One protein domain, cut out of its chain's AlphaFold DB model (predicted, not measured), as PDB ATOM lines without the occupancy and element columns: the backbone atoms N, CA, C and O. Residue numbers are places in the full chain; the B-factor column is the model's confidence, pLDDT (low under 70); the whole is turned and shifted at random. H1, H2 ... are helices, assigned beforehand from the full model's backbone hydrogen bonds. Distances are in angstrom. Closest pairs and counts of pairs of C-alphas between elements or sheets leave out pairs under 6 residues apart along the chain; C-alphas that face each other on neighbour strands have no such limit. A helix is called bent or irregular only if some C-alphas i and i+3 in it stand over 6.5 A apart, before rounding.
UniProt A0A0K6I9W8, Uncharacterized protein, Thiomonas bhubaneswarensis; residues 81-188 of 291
ATOM      1  N   THR A  81     161.204 109.780 109.861       90.44
ATOM      2  CA  THR A  81     160.682 108.410 109.861       90.44
ATOM      3  C   THR A  81     160.246 107.978 111.265       90.44
ATOM      4  O   THR A  81     159.148 107.451 111.437       90.44
ATOM      5  N   GLU A  82     161.069 108.242 112.288       89.75
ATOM      6  CA  GLU A  82     160.723 107.970 113.692       89.75
ATOM      7  C   GLU A  82     159.508 108.794 114.140       89.75
ATOM      8  O   GLU A  82     158.619 108.268 114.812       89.75
ATOM      9  N   GLN A  83     159.438 110.065 113.731       89.75
ATOM     10  CA  GLN A  83     158.300 110.936 114.023       89.75
ATOM     11  C   GLN A  83     157.001 110.405 113.405       89.75
ATOM     12  O   GLN A  83     155.992 110.286 114.100       89.75
ATOM     13  N   LEU A  84     157.023 110.052 112.116       92.44
ATOM     14  CA  LEU A  84     155.864 109.502 111.411       92.44
ATOM     15  C   LEU A  84     155.425 108.165 112.017       92.44
ATOM     16  O   LEU A  84     154.228 107.942 112.173       92.44
ATOM     17  N   ALA A  85     156.366 107.303 112.416       91.31
ATOM     18  CA  ALA A  85     156.054 106.045 113.091       91.31
ATOM     19  C   ALA A  85     155.383 106.268 114.456       91.31
ATOM     20  O   ALA A  85     154.425 105.572 114.791       91.31
ATOM     21  N   ALA A  86     155.839 107.256 115.229       88.62
ATOM     22  CA  ALA A  86     155.222 107.601 116.507       88.62
ATOM     23  C   ALA A  86     153.799 108.153 116.327       88.62
ATOM     24  O   ALA A  86     152.876 107.694 116.995       88.62
ATOM     25  N   ILE A  87     153.597 109.058 115.364       89.75
ATOM     26  CA  ILE A  87     152.263 109.559 114.995       89.75
ATOM     27  C   ILE A  87     151.369 108.413 114.502       89.75
ATOM     28  O   ILE A  87     150.182 108.343 114.823       89.75
ATOM     29  N   ALA A  88     151.928 107.483 113.723       90.69
ATOM     30  CA  ALA A  88     151.200 106.321 113.241       90.69
ATOM     31  C   ALA A  88     150.764 105.393 114.392       90.69
ATOM     32  O   ALA A  88     149.677 104.817 114.325       90.69
ATOM     33  N   ALA A  89     151.557 105.283 115.456       88.69
ATOM     34  CA  ALA A  89     151.246 104.448 116.612       88.69
ATOM     35  C   ALA A  89     150.209 105.066 117.570       88.69
ATOM     36  O   ALA A  89     149.557 104.326 118.301       88.69
ATOM     37  N   GLU A  90     150.037 106.392 117.574       85.94
ATOM     38  CA  GLU A  90     149.144 107.094 118.504       85.94
ATOM     39  C   GLU A  90     147.759 107.350 117.873       85.94
ATOM     40  O   GLU A  90     147.611 108.245 117.037       85.94
ATOM     41  N   PRO A  91     146.712 106.578 118.239       80.25
ATOM     42  CA  PRO A  91     145.395 106.679 117.603       80.25
ATOM     43  C   PRO A  91     144.671 107.996 117.913       80.25
ATOM     44  O   PRO A  91     143.891 108.463 117.084       80.25
ATOM     45  N   ASP A  92     144.968 108.595 119.067       81.94
ATOM     46  CA  ASP A  92     144.333 109.823 119.556       81.94
ATOM     47  C   ASP A  92     145.105 111.088 119.163       81.94
ATOM     48  O   ASP A  92     144.750 112.188 119.589       81.94
ATOM     49  N   ASN A  93     146.160 110.959 118.350       87.88
ATOM     50  CA  ASN A  93     146.933 112.117 117.926       87.88
ATOM     51  C   ASN A  93     146.036 113.095 117.149       87.88
ATOM     52  O   ASN A  93     145.354 112.712 116.192       87.88
ATOM     53  N   GLY A  94     146.030 114.355 117.579       91.44
ATOM     54  CA  GLY A  94     145.235 115.430 117.000       91.44
ATOM     55  C   GLY A  94     146.130 116.497 116.398       91.44
ATOM     56  O   GLY A  94     147.105 116.915 117.017       91.44
ATOM     57  N   ALA A  95     145.796 116.947 115.192       91.88
ATOM     58  CA  ALA A  95     146.563 117.981 114.513       91.88
ATOM     59  C   ALA A  95     145.687 118.858 113.611       91.88
ATOM     60  O   ALA A  95     144.616 118.419 113.170       91.88
ATOM     61  N   PRO A  96     146.131 120.094 113.327       95.25
ATOM     62  CA  PRO A  96     145.500 120.931 112.323       95.25
ATOM     63  C   PRO A  96     145.595 120.346 110.909       95.25
ATOM     64  O   PRO A  96     146.563 119.637 110.613       95.25
ATOM     65  N   PRO A  97     144.647 120.674 110.010       97.12
ATOM     66  CA  PRO A  97     144.700 120.293 108.597       97.12
ATOM     67  C   PRO A  97     146.061 120.543 107.936       97.12
ATOM     68  O   PRO A  97     146.590 119.650 107.277       97.12
ATOM     69  N   ALA A  98     146.667 121.714 108.163       91.69
ATOM     70  CA  ALA A  98     147.976 122.051 107.598       91.69
ATOM     71  C   ALA A  98     149.078 121.082 108.053       91.69
ATOM     72  O   ALA A  98     149.909 120.645 107.258       91.69
ATOM     73  N   LEU A  99     149.058 120.686 109.328       93.75
ATOM     74  CA  LEU A  99     150.048 119.768 109.880       93.75
ATOM     75  C   LEU A  99     149.818 118.326 109.408       93.75
ATOM     76  O   LEU A  99     150.780 117.629 109.089       93.75
ATOM     77  N   TRP A 100     148.560 117.896 109.280       97.31
ATOM     78  CA  TRP A 100     148.236 116.621 108.636       97.31
ATOM     79  C   TRP A 100     148.744 116.577 107.193       97.31
ATOM     80  O   TRP A 100     149.381 115.597 106.807       97.31
ATOM     81  N   ALA A 101     148.530 117.641 106.413       97.44
ATOM     82  CA  ALA A 101     149.017 117.724 105.038       97.44
ATOM     83  C   ALA A 101     150.544 117.632 104.956       97.44
ATOM     84  O   ALA A 101     151.074 116.881 104.134       97.44
ATOM     85  N   PHE A 102     151.245 118.327 105.853       96.25
ATOM     86  CA  PHE A 102     152.693 118.213 105.986       96.25
ATOM     87  C   PHE A 102     153.129 116.768 106.279       96.25
ATOM     88  O   PHE A 102     154.052 116.272 105.632       96.25
ATOM     89  N   TRP A 103     152.479 116.071 107.219       97.00
ATOM     90  CA  TRP A 103     152.844 114.693 107.568       97.00
ATOM     91  C   TRP A 103     152.578 113.707 106.431       97.00
ATOM     92  O   TRP A 103     153.440 112.876 106.155       97.00
ATOM     93  N   PHE A 104     151.455 113.827 105.719       97.88
ATOM     94  CA  PHE A 104     151.202 113.017 104.523       97.88
ATOM     95  C   PHE A 104     152.245 113.275 103.431       97.88
ATOM     96  O   PHE A 104     152.764 112.331 102.840       97.88
ATOM     97  N   ALA A 105     152.603 114.537 103.180       96.69
ATOM     98  CA  ALA A 105     153.635 114.874 102.204       96.69
ATOM     99  C   ALA A 105     155.021 114.356 102.624       96.69
ATOM    100  O   ALA A 105     155.789 113.873 101.790       96.69
ATOM    101  N   ALA A 106     155.343 114.422 103.918       95.25
ATOM    102  CA  ALA A 106     156.566 113.850 104.467       95.25
ATOM    103  C   ALA A 106     156.598 112.325 104.296       95.25
ATOM    104  O   ALA A 106     157.594 111.791 103.821       95.25
ATOM    105  N   GLU A 107     155.501 111.628 104.594       96.81
ATOM    106  CA  GLU A 107     155.395 110.187 104.371       96.81
ATOM    107  C   GLU A 107     155.523 109.816 102.886       96.81
ATOM    108  O   GLU A 107     156.226 108.864 102.544       96.81
ATOM    109  N   LEU A 108     154.879 110.570 101.990       96.31
ATOM    110  CA  LEU A 108     155.017 110.375 100.546       96.31
ATOM    111  C   LEU A 108     156.479 110.489 100.113       96.31
ATOM    112  O   LEU A 108     156.940 109.655  99.337       96.31
ATOM    113  N   ARG A 109     157.222 111.462 100.641       95.44
ATOM    114  CA  ARG A 109     158.657 111.590 100.378       95.44
ATOM    115  C   ARG A 109     159.447 110.389 100.898       95.44
ATOM    116  O   ARG A 109     160.271 109.861 100.162       95.44
ATOM    117  N   GLU A 110     159.178 109.921 102.114       94.38
ATOM    118  CA  GLU A 110     159.863 108.744 102.681       94.38
ATOM    119  C   GLU A 110     159.650 107.483 101.832       94.38
ATOM    120  O   GLU A 110     160.563 106.679 101.651       94.38
ATOM    121  N   ARG A 111     158.457 107.327 101.250       94.00
ATOM    122  CA  ARG A 111     158.142 106.219 100.336       94.00
ATOM    123  C   ARG A 111     158.736 106.395  98.935       94.00
ATOM    124  O   ARG A 111     158.807 105.422  98.189       94.00
ATOM    125  N   ASN A 112     159.149 107.610  98.570       95.44
ATOM    126  CA  ASN A 112     159.640 107.964  97.240       95.44
ATOM    127  C   ASN A 112     161.002 108.673  97.342       95.44
ATOM    128  O   ASN A 112     161.052 109.901  97.281       95.44
ATOM    129  N   PRO A 113     162.127 107.934  97.424       88.88
ATOM    130  CA  PRO A 113     163.462 108.508  97.639       88.88
ATOM    131  C   PRO A 113     163.914 109.558  96.608       88.88
ATOM    132  O   PRO A 113     164.811 110.346  96.892       88.88
ATOM    133  N   GLY A 114     163.305 109.586  95.417       93.75
ATOM    134  CA  GLY A 114     163.553 110.601  94.385       93.75
ATOM    135  C   GLY A 114     162.736 111.893  94.537       93.75
ATOM    136  O   GLY A 114     162.909 112.809  93.739       93.75
ATOM    137  N   MET A 115     161.832 111.976  95.517       95.81
ATOM    138  CA  MET A 115     161.020 113.164  95.764       95.81
ATOM    139  C   MET A 115     161.857 114.236  96.467       95.81
ATOM    140  O   MET A 115     162.222 114.112  97.640       95.81
ATOM    141  N   ASP A 116     162.139 115.314  95.744       94.94
ATOM    142  CA  ASP A 116     162.823 116.473  96.300       94.94
ATOM    143  C   ASP A 116     161.900 117.337  97.185       94.94
ATOM    144  O   ASP A 116     160.711 117.065  97.392       94.94
ATOM    145  N   SER A 117     162.471 118.400  97.751       88.69
ATOM    146  CA  SER A 117     161.740 119.304  98.641       88.69
ATOM    147  C   SER A 117     160.604 120.053  97.933       88.69
ATOM    148  O   SER A 117     159.556 120.278  98.535       88.69
ATOM    149  N   ALA A 118     160.781 120.410  96.657       92.06
ATOM    150  CA  ALA A 118     159.777 121.142  95.889       92.06
ATOM    151  C   ALA A 118     158.580 120.242  95.557       92.06
ATOM    152  O   ALA A 118     157.432 120.634  95.770       92.06
ATOM    153  N   ALA A 119     158.841 119.010  95.118       95.19
ATOM    154  CA  ALA A 119     157.824 117.995  94.880       95.19
ATOM    155  C   ALA A 119     157.034 117.678  96.160       95.19
ATOM    156  O   ALA A 119     155.807 117.582  96.116       95.19
ATOM    157  N   ARG A 120     157.706 117.622  97.318       95.19
ATOM    158  CA  ARG A 120     157.043 117.493  98.625       95.19
ATOM    159  C   ARG A 120     156.103 118.668  98.914       95.19
ATOM    160  O   ARG A 120     154.968 118.441  99.319       95.19
ATOM    161  N   THR A 121     156.534 119.910  98.684       93.19
ATOM    162  CA  THR A 121     155.678 121.099  98.864       93.19
ATOM    163  C   THR A 121     154.476 121.094  97.914       93.19
ATOM    164  O   THR A 121     153.375 121.475  98.309       93.19
ATOM    165  N   VAL A 122     154.645 120.622  96.675       94.94
ATOM    166  CA  VAL A 122     153.523 120.446  95.738       94.94
ATOM    167  C   VAL A 122     152.533 119.399  96.256       94.94
ATOM    168  O   VAL A 122     151.327 119.653  96.216       94.94
ATOM    169  N   ALA A 123     153.023 118.267  96.772       96.31
ATOM    170  CA  ALA A 123     152.186 117.228  97.371       96.31
ATOM    171  C   ALA A 123     151.411 117.761  98.587       96.31
ATOM    172  O   ALA A 123     150.197 117.584  98.664       96.31
ATOM    173  N   GLU A 124     152.075 118.494  99.485       96.88
ATOM    174  CA  GLU A 124     151.442 119.163 100.631       96.88
ATOM    175  C   GLU A 124     150.293 120.081 100.180       96.88
ATOM    176  O   GLU A 124     149.178 119.995 100.695       96.88
ATOM    177  N   GLY A 125     150.517 120.889  99.137       96.00
ATOM    178  CA  GLY A 125     149.477 121.738  98.552       96.00
ATOM    179  C   GLY A 125     148.329 120.960  97.894       96.00
ATOM    180  O   GLY A 125     147.183 121.405  97.941       96.00
ATOM    181  N   GLN A 126     148.595 119.803  97.282       97.81
ATOM    182  CA  GLN A 126     147.546 118.925  96.745       97.81
ATOM    183  C   GLN A 126     146.686 118.324  97.860       97.81
ATOM    184  O   GLN A 126     145.463 118.324  97.743       97.81
ATOM    185  N   ILE A 127     147.309 117.885  98.953       97.75
ATOM    186  CA  ILE A 127     146.607 117.355 100.126       97.75
ATOM    187  C   ILE A 127     145.741 118.444 100.770       97.75
ATOM    188  O   ILE A 127     144.565 118.211 101.045       97.75
ATOM    189  N   MET A 128     146.268 119.664 100.923       98.00
ATOM    190  CA  MET A 128     145.479 120.794 101.427       98.00
ATOM    191  C   MET A 128     144.289 121.136 100.532       98.00
ATOM    192  O   MET A 128     143.204 121.394 101.047       98.00
ATOM    193  N   ARG A 129     144.440 121.075  99.204       97.94
ATOM    194  CA  ARG A 129     143.305 121.259  98.285       97.94
ATOM    195  C   ARG A 129     142.220 120.199  98.471       97.94
ATOM    196  O   ARG A 129     141.047 120.535  98.357       97.94
ATOM    197  N   ALA A 130     142.582 118.953  98.782       97.62
ATOM    198  CA  ALA A 130     141.600 117.912  99.091       97.62
ATOM    199  C   ALA A 130     140.837 118.217 100.393       97.62
ATOM    200  O   ALA A 130     139.616 118.070 100.440       97.62
ATOM    201  N   PHE A 131     141.528 118.714 101.425       97.62
ATOM    202  CA  PHE A 131     140.873 119.196 102.644       97.62
ATOM    203  C   PHE A 131     139.951 120.386 102.375       97.62
ATOM    204  O   PHE A 131     138.838 120.415 102.886       97.62
ATOM    205  N   GLU A 132     140.376 121.344 101.554       96.88
ATOM    206  CA  GLU A 132     139.570 122.512 101.185       96.88
ATOM    207  C   GLU A 132     138.320 122.134 100.382       96.88
ATOM    208  O   GLU A 132     137.245 122.668 100.643       96.88
ATOM    209  N   ALA A 133     138.438 121.186  99.448       97.06
ATOM    210  CA  ALA A 133     137.322 120.729  98.620       97.06
ATOM    211  C   ALA A 133     136.187 120.083  99.435       97.06
ATOM    212  O   ALA A 133     135.032 120.114  99.015       97.06
ATOM    213  N   HIS A 134     136.505 119.532 100.608       96.38
ATOM    214  CA  HIS A 134     135.557 118.861 101.500       96.38
ATOM    215  C   HIS A 134     135.571 119.458 102.914       96.38
ATOM    216  O   HIS A 134     135.313 118.753 103.893       96.38
ATOM    217  N   ALA A 135     135.876 120.753 103.032       95.56
ATOM    218  CA  ALA A 135     136.116 121.378 104.328       95.56
ATOM    219  C   ALA A 135     134.875 121.356 105.240       95.56
ATOM    220  O   ALA A 135     135.005 121.147 106.443       95.56
ATOM    221  N   ASP A 136     133.674 121.452 104.659       95.06
ATOM    222  CA  ASP A 136     132.392 121.372 105.381       95.06
ATOM    223  C   ASP A 136     132.105 119.986 105.985       95.06
ATOM    224  O   ASP A 136     131.281 119.850 106.894       95.06
ATOM    225  N   ALA A 137     132.770 118.945 105.476       96.06
ATOM    226  CA  ALA A 137     132.645 117.576 105.961       96.06
ATOM    227  C   ALA A 137     133.761 117.191 106.945       96.06
ATOM    228  O   ALA A 137     133.657 116.146 107.592       96.06
ATOM    229  N   LEU A 138     134.816 118.007 107.073       96.56
ATOM    230  CA  LEU A 138     135.915 117.706 107.984       96.56
ATOM    231  C   LEU A 138     135.436 117.744 109.447       96.56
ATOM    232  O   LEU A 138     134.739 118.676 109.854       96.56
ATOM    233  N   PRO A 139     135.853 116.776 110.279       96.75
ATOM    234  CA  PRO A 139     135.507 116.708 111.698       96.75
ATOM    235  C   PRO A 139     136.383 117.664 112.525       96.75
ATOM    236  O   PRO A 139     137.109 117.258 113.430       96.75
ATOM    237  N   LEU A 140     136.358 118.949 112.172       96.94
ATOM    238  CA  LEU A 140     137.178 119.983 112.795       96.94
ATOM    239  C   LEU A 140     136.702 120.270 114.219       96.94
ATOM    240  O   LEU A 140     135.504 120.318 114.489       96.94
ATOM    241  N   ARG A 141     137.644 120.511 115.126       93.44
ATOM    242  CA  ARG A 141     137.429 120.841 116.534       93.44
ATOM    243  C   ARG A 141     138.100 122.157 116.891       93.44
ATOM    244  O   ARG A 141     139.180 122.476 116.391       93.44
ATOM    245  N   GLN A 142     137.456 122.905 117.775       83.75
ATOM    246  CA  GLN A 142     137.956 124.168 118.306       83.75
ATOM    247  C   GLN A 142     138.890 123.916 119.497       83.75
ATOM    248  O   GLN A 142     138.466 123.301 120.473       83.75
ATOM    249  N   PRO A 143     140.138 124.398 119.490       72.75
ATOM    250  CA  PRO A 143     140.949 124.446 120.697       72.75
ATOM    251  C   PRO A 143     140.574 125.665 121.568       72.75
ATOM    252  O   PRO A 143     140.173 126.700 121.035       72.75
ATOM    253  N   PRO A 144     140.713 125.590 122.905       81.31
ATOM    254  CA  PRO A 144     141.002 124.392 123.696       81.31
ATOM    255  C   PRO A 144     139.741 123.573 124.033       81.31
ATOM    256  O   PRO A 144     139.852 122.530 124.666       81.31
ATOM    257  N   SER A 145     138.545 124.037 123.646       79.19
ATOM    258  CA  SER A 145     137.264 123.456 124.080       79.19
ATOM    259  C   SER A 145     137.031 122.021 123.592       79.19
ATOM    260  O   SER A 145     136.239 121.288 124.178       79.19
ATOM    261  N   GLY A 146     137.682 121.629 122.498       81.19
ATOM    262  CA  GLY A 146     137.503 120.352 121.817       81.19
ATOM    263  C   GLY A 146     136.138 120.191 121.150       81.19
ATOM    264  O   GLY A 146     135.846 119.110 120.636       81.19
ATOM    265  N   LEU A 147     135.298 121.230 121.138       89.19
ATOM    266  CA  LEU A 147     133.973 121.182 120.529       89.19
ATOM    267  C   LEU A 147     134.090 121.042 119.013       89.19
ATOM    268  O   LEU A 147     134.916 121.708 118.388       89.19
ATOM    269  N   LEU A 148     133.246 120.188 118.428       95.00
ATOM    270  CA  LEU A 148     133.147 120.063 116.977       95.00
ATOM    271  C   LEU A 148     132.676 121.390 116.374       95.00
ATOM    272  O   LEU A 148     131.731 122.008 116.869       95.00
ATOM    273  N   TRP A 149     133.327 121.803 115.291       94.62
ATOM    274  CA  TRP A 149     132.886 122.933 114.494       94.62
ATOM    275  C   TRP A 149     131.503 122.608 113.907       94.62
ATOM    276  O   TRP A 149     131.328 121.529 113.329       94.62
ATOM    277  N   PRO A 150     130.494 123.484 114.062       93.88
ATOM    278  CA  PRO A 150     129.152 123.160 113.609       93.88
ATOM    279  C   PRO A 150     129.100 123.018 112.083       93.88
ATOM    280  O   PRO A 150     129.569 123.889 111.349       93.88
ATOM    281  N   LYS A 151     128.488 121.932 111.600       92.12
ATOM    282  CA  LYS A 151     128.320 121.698 110.160       92.12
ATOM    283  C   LYS A 151     127.514 122.830 109.516       92.12
ATOM    284  O   LYS A 151     126.500 123.259 110.064       92.12
ATOM    285  N   GLY A 152     127.964 123.290 108.349       90.56
ATOM    286  CA  GLY A 152     127.326 124.365 107.584       90.56
ATOM    287  C   GLY A 152     127.613 125.786 108.085       90.56
ATOM    288  O   GLY A 152     127.149 126.740 107.466       90.56
ATOM    289  N   GLN A 153     128.370 125.955 109.175       93.69
ATOM    290  CA  GLN A 153     128.883 127.271 109.567       93.69
ATOM    291  C   GLN A 153     130.144 127.605 108.761       93.69
ATOM    292  O   GLN A 153     131.001 126.729 108.610       93.69
ATOM    293  N   PRO A 154     130.313 128.859 108.301       95.56
ATOM    294  CA  PRO A 154     131.510 129.262 107.578       95.56
ATOM    295  C   PRO A 154     132.746 129.043 108.447       95.56
ATOM    296  O   PRO A 154     132.757 129.394 109.627       95.56
ATOM    297  N   LEU A 155     133.795 128.470 107.861       95.62
ATOM    298  CA  LEU A 155     135.048 128.250 108.573       95.62
ATOM    299  C   LEU A 155     135.694 129.591 108.952       95.62
ATOM    300  O   LEU A 155     135.677 130.534 108.152       95.62
ATOM    301  N   PRO A 156     136.284 129.700 110.153       93.25
ATOM    302  CA  PRO A 156     136.921 130.932 110.581       93.25
ATOM    303  C   PRO A 156     138.195 131.199 109.756       93.25
ATOM    304  O   PRO A 156     138.814 130.265 109.231       93.25
ATOM    305  N   PRO A 157     138.650 132.461 109.667       92.75
ATOM    306  CA  PRO A 157     139.983 132.762 109.157       92.75
ATOM    307  C   PRO A 157     141.052 131.954 109.910       92.75
ATOM    308  O   PRO A 157     141.018 131.875 111.136       92.75
ATOM    309  N   GLY A 158     141.994 131.344 109.183       89.19
ATOM    310  CA  GLY A 158     143.061 130.527 109.782       89.19
ATOM    311  C   GLY A 158     142.620 129.146 110.287       89.19
ATOM    312  O   GLY A 158     143.306 128.549 111.110       89.19
ATOM    313  N   TRP A 159     141.483 128.609 109.825       95.50
ATOM    314  CA  TRP A 159     141.006 127.279 110.242       95.50
ATOM    315  C   TRP A 159     141.997 126.135 109.970       95.50
ATOM    316  O   TRP A 159     141.948 125.114 110.652       95.50
ATOM    317  N   ARG A 160     142.892 126.297 108.988       93.25
ATOM    318  CA  ARG A 160     143.875 125.276 108.585       93.25
ATOM    319  C   ARG A 160     144.906 125.008 109.679       93.25
ATOM    320  O   ARG A 160     145.416 123.894 109.770       93.25
ATOM    321  N   GLU A 161     145.205 126.023 110.481       90.00
ATOM    322  CA  GLU A 161     146.163 125.993 111.583       90.00
ATOM    323  C   GLU A 161     145.465 126.046 112.950       90.00
ATOM    324  O   GLU A 161     145.983 125.517 113.930       90.00
ATOM    325  N   GLY A 162     144.302 126.700 113.018       77.75
ATOM    326  CA  GLY A 162     143.596 127.000 114.262       77.75
ATOM    327  C   GLY A 162     142.554 125.970 114.689       77.75
ATOM    328  O   GLY A 162     142.207 125.938 115.865       77.75
ATOM    329  N   LEU A 163     142.047 125.134 113.779       91.25
ATOM    330  CA  LEU A 163     141.179 124.000 114.114       91.25
ATOM    331  C   LEU A 163     141.961 122.699 113.964       91.25
ATOM    332  O   LEU A 163     142.932 122.643 113.217       91.25
ATOM    333  N   TYR A 164     141.539 121.646 114.655       94.75
ATOM    334  CA  TYR A 164     142.219 120.353 114.604       94.75
ATOM    335  C   TYR A 164     141.244 119.200 114.409       94.75
ATOM    336  O   TYR A 164     140.048 119.343 114.625       94.75
ATOM    337  N   MET A 165     141.757 118.043 114.011       96.25
ATOM    338  CA  MET A 165     141.004 116.790 113.995       96.25
ATOM    339  C   MET A 165     141.893 115.661 114.505       96.25
ATOM    340  O   MET A 165     143.118 115.695 114.321       96.25
ATOM    341  N   THR A 166     141.288 114.669 115.152       94.12
ATOM    342  CA  THR A 166     142.013 113.467 115.575       94.12
ATOM    343  C   THR A 166     142.276 112.546 114.388       94.12
ATOM    344  O   THR A 166     141.555 112.557 113.388       94.12
ATOM    345  N   LYS A 167     143.295 111.696 114.506       95.00
ATOM    346  CA  LYS A 167     143.616 110.677 113.504       95.00
ATOM    347  C   LYS A 167     142.446 109.725 113.234       95.00
ATOM    348  O   LYS A 167     142.200 109.368 112.083       95.00
ATOM    349  N   ALA A 168     141.726 109.303 114.274       93.44
ATOM    350  CA  ALA A 168     140.563 108.429 114.127       93.44
ATOM    351  C   ALA A 168     139.446 109.093 113.303       93.44
ATOM    352  O   ALA A 168     138.887 108.468 112.401       93.44
ATOM    353  N   GLU A 169     139.170 110.368 113.571       95.31
ATOM    354  CA  GLU A 169     138.182 111.157 112.834       95.31
ATOM    355  C   GLU A 169     138.617 111.416 111.391       95.31
ATOM    356  O   GLU A 169     137.826 111.224 110.469       95.31
ATOM    357  N   LEU A 170     139.885 111.777 111.177       96.94
ATOM    358  CA  LEU A 170     140.454 111.957 109.843       96.94
ATOM    359  C   LEU A 170     140.377 110.665 109.018       96.94
ATOM    360  O   LEU A 170     140.045 110.710 107.838       96.94
ATOM    361  N   ARG A 171     140.620 109.501 109.635       96.81
ATOM    362  CA  ARG A 171     140.436 108.199 108.980       96.81
ATOM    363  C   ARG A 171     138.978 107.964 108.589       96.81
ATOM    364  O   ARG A 171     138.725 107.498 107.482       96.81
ATOM    365  N   ALA A 172     138.030 108.248 109.484       96.00
ATOM    366  CA  ALA A 172     136.606 108.089 109.194       96.00
ATOM    367  C   ALA A 172     136.169 108.998 108.036       96.00
ATOM    368  O   ALA A 172     135.560 108.521 107.084       96.00
ATOM    369  N   TRP A 173     136.582 110.267 108.062       97.06
ATOM    370  CA  TRP A 173     136.362 111.207 106.965       97.06
ATOM    371  C   TRP A 173     136.995 110.726 105.650       97.06
ATOM    372  O   TRP A 173     136.350 110.768 104.606       97.06
ATOM    373  N   ALA A 174     138.224 110.200 105.688       97.38
ATOM    374  CA  ALA A 174     138.914 109.716 104.493       97.38
ATOM    375  C   ALA A 174     138.168 108.552 103.819       97.38
ATOM    376  O   ALA A 174     138.148 108.484 102.594       97.38
ATOM    377  N   LYS A 175     137.494 107.679 104.582       97.25
ATOM    378  CA  LYS A 175     136.654 106.603 104.018       97.25
ATOM    379  C   LYS A 175     135.520 107.133 103.137       97.25
ATOM    380  O   LYS A 175     135.150 106.461 102.179       97.25
ATOM    381  N   GLU A 176     134.986 108.307 103.454       96.62
ATOM    382  CA  GLU A 176     133.835 108.887 102.758       96.62
ATOM    383  C   GLU A 176     134.248 109.894 101.677       96.62
ATOM    384  O   GLU A 176     133.669 109.901 100.593       96.62
ATOM    385  N   CYS A 177     135.234 110.749 101.962       96.81
ATOM    386  CA  CYS A 177     135.550 111.914 101.129       96.81
ATOM    387  C   CYS A 177     136.880 111.814 100.370       96.81
ATOM    388  O   CYS A 177     137.032 112.473  99.346       96.81
ATOM    389  N   ALA A 178     137.850 111.029 100.848       96.25
ATOM    390  CA  ALA A 178     139.199 110.980 100.273       96.25
ATOM    391  C   ALA A 178     139.842 109.588 100.442       96.25
ATOM    392  O   ALA A 178     140.828 109.443 101.176       96.25
ATOM    393  N   PRO A 179     139.299 108.546  99.781       96.25
ATOM    394  CA  PRO A 179     139.729 107.162  99.990       96.25
ATOM    395  C   PRO A 179     141.204 106.932  99.637       96.25
ATOM    396  O   PRO A 179     141.837 106.050 100.218       96.25
ATOM    397  N   ASP A 180     141.785 107.765  98.772       94.88
ATOM    398  CA  ASP A 180     143.208 107.724  98.413       94.88
ATOM    399  C   ASP A 180     144.137 107.897  99.630       94.88
ATOM    400  O   ASP A 180     145.256 107.382  99.644       94.88
ATOM    401  N   PHE A 181     143.678 108.565 100.696       95.75
ATOM    402  CA  PHE A 181     144.475 108.735 101.915       95.75
ATOM    403  C   PHE A 181     144.551 107.457 102.754       95.75
ATOM    404  O   PHE A 181     145.444 107.331 103.590       95.75
ATOM    405  N   LEU A 182     143.678 106.472 102.526       95.56
ATOM    406  CA  LEU A 182     143.673 105.224 103.296       95.56
ATOM    407  C   LEU A 182     144.895 104.332 103.018       95.56
ATOM    408  O   LEU A 182     145.185 103.441 103.810       95.56
ATOM    409  N   GLY A 183     145.649 104.591 101.943       93.75
ATOM    410  CA  GLY A 183     146.944 103.946 101.689       93.75
ATOM    411  C   GLY A 183     148.094 104.469 102.565       93.75
ATOM    412  O   GLY A 183     149.201 103.921 102.546       93.75
ATOM    413  N   SER A 184     147.872 105.543 103.325       96.12
ATOM    414  CA  SER A 184     148.848 106.104 104.258       96.12
ATOM    415  C   SER A 184     148.959 105.266 105.537       96.12
ATOM    416  O   SER A 184     147.962 104.867 106.135       96.12
ATOM    417  N   ALA A 185     150.186 105.068 106.021       94.31
ATOM    418  CA  ALA A 185     150.450 104.438 107.312       94.31
ATOM    419  C   ALA A 185     150.001 105.343 108.468       94.31
ATOM    420  O   ALA A 185     149.642 104.849 109.539       94.31
ATOM    421  N   LEU A 186     149.928 106.660 108.243       94.69
ATOM    422  CA  LEU A 186     149.355 107.602 109.201       94.69
ATOM    423  C   LEU A 186     147.875 107.322 109.449       94.69
ATOM    424  O   LEU A 186     147.417 107.586 110.553       94.69
ATOM    425  N   LEU A 187     147.150 106.735 108.492       95.81
ATOM    426  CA  LEU A 187     145.743 106.354 108.645       95.81
ATOM    427  C   LEU A 187     145.512 104.843 108.729       95.81
ATOM    428  O   LEU A 187     144.357 104.430 108.801       95.81
ATOM    429  N   ALA A 188     146.557 104.014 108.800       92.06
ATOM    430  CA  ALA A 188     146.398 102.571 108.979       92.06
ATOM    431  C   ALA A 188     145.552 102.273 110.225       92.06
ATOM    432  O   ALA A 188     145.709 102.936 111.257       92.06
TER     433      ALA A 188
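This is residues 81 to 188 of the 291 residues of an uncharacterized protein of Thiomonas bhubaneswarensis (UniProt A0A0K6I9W8). Helix H2 lies in the middle of a layer of three helices, with H3 packed on one side of it as the other arm of a helical hairpin and H1 packed steeply across its opposite side. H5 and the short H6 make a corner beside this layer, and a loop with no named element, residues 134 to 158, makes one end of the longest axis and leads into the short H4, which packs on the first residues of H2. The printed part has 108 residues with six named helices, in the order H1, H2, H3, H4, H5, H6, and no named strand; the class is all helix, with 61 residues in the named helices. The whole is compact, with a radius of gyration of the C-alphas of 13.6 A, and its outline is elongated, spanning 41 by 26 by 25 A.

The first helix, H1, residues 81 to 89, touches H2, residues 97 to 111. Their closest C-alphas are those of Leu 84 and Glu 107, 7.1 A apart, and they run opposite ways at a steep tilt of 59 degrees. H2 is the hub, touching three other helices. It touches H3, residues 117 to 133, with 18 pairs of C-alphas within 8 A, the closest being those of Ala 105 and Glu 124 at 5.1 A. H2 and H3 are a helical hairpin and run opposite ways, with a steep tilt of 44 degrees. H1 and H3 are apart. H4, residues 159 to 162, touches H2 with residues 97 to 99 of H2 alone; the closest C-alphas, those of Pro 97 and Arg 160, are 5.1 A apart. H3 and H4 are apart. Before H5, residues 167 to 177, the short stretch of residues 165 to 166 pairs antiparallel with residues 94 to 95, as strands do. H5 touches H6, residues 179 to 183, where the closest C-alphas, those of Ala 174 and Phe 181, are 6.2 A apart. H5 is apart from H2, and H6 is only just apart from H2, their closest C-alphas being 8.4 A from each other. In H1, H2 and H3 every O i to N i+4 pair is within hydrogen-bond range, against 6 of 7 in H5 and 0 of 1 in H6, where 1 of 2 O i to N i+3 pairs is within range; H4 is too short for an O i to N i+4 pair.

H1 begins with C-alpha 81 at (160.682, 108.410, 109.861) and measures 12.3 A from first to last C-alpha, ending at Ala 89. H2 runs from Pro 97 to Arg 111 over 21.1 A, with C-alpha 97 at (144.700, 120.293, 108.597). H3, the longest helix with 17 residues, runs from Ser 117 to Ala 133 over 24.5 A. H4 has four residues, Trp 159 to Gly 162. H5 runs from Lys 167 to Cys 177 over 14.8 A. H6, Pro 179 to Gly 183, ends with C-alpha 183 at (146.944, 103.946, 101.689); it is neither bent nor irregular, but only just: C-alphas 180 and 183 are 6.2 A apart.

The two C-alphas farthest apart are those of Gly 114 and Ser 145, at 41.7 A. The C-alphas of Thr 81 and Ala 188, the first and last printed, are 15.5 A apart. The link from H3 to H4 is long, with 25 residues; those from H2 to H3, H4 to H5 and H5 to H6 are tight, and that from H1 to H2 is short. The printed part has no cut. The mean pLDDT of the printed part is 93.3, and no printed residue is under 70.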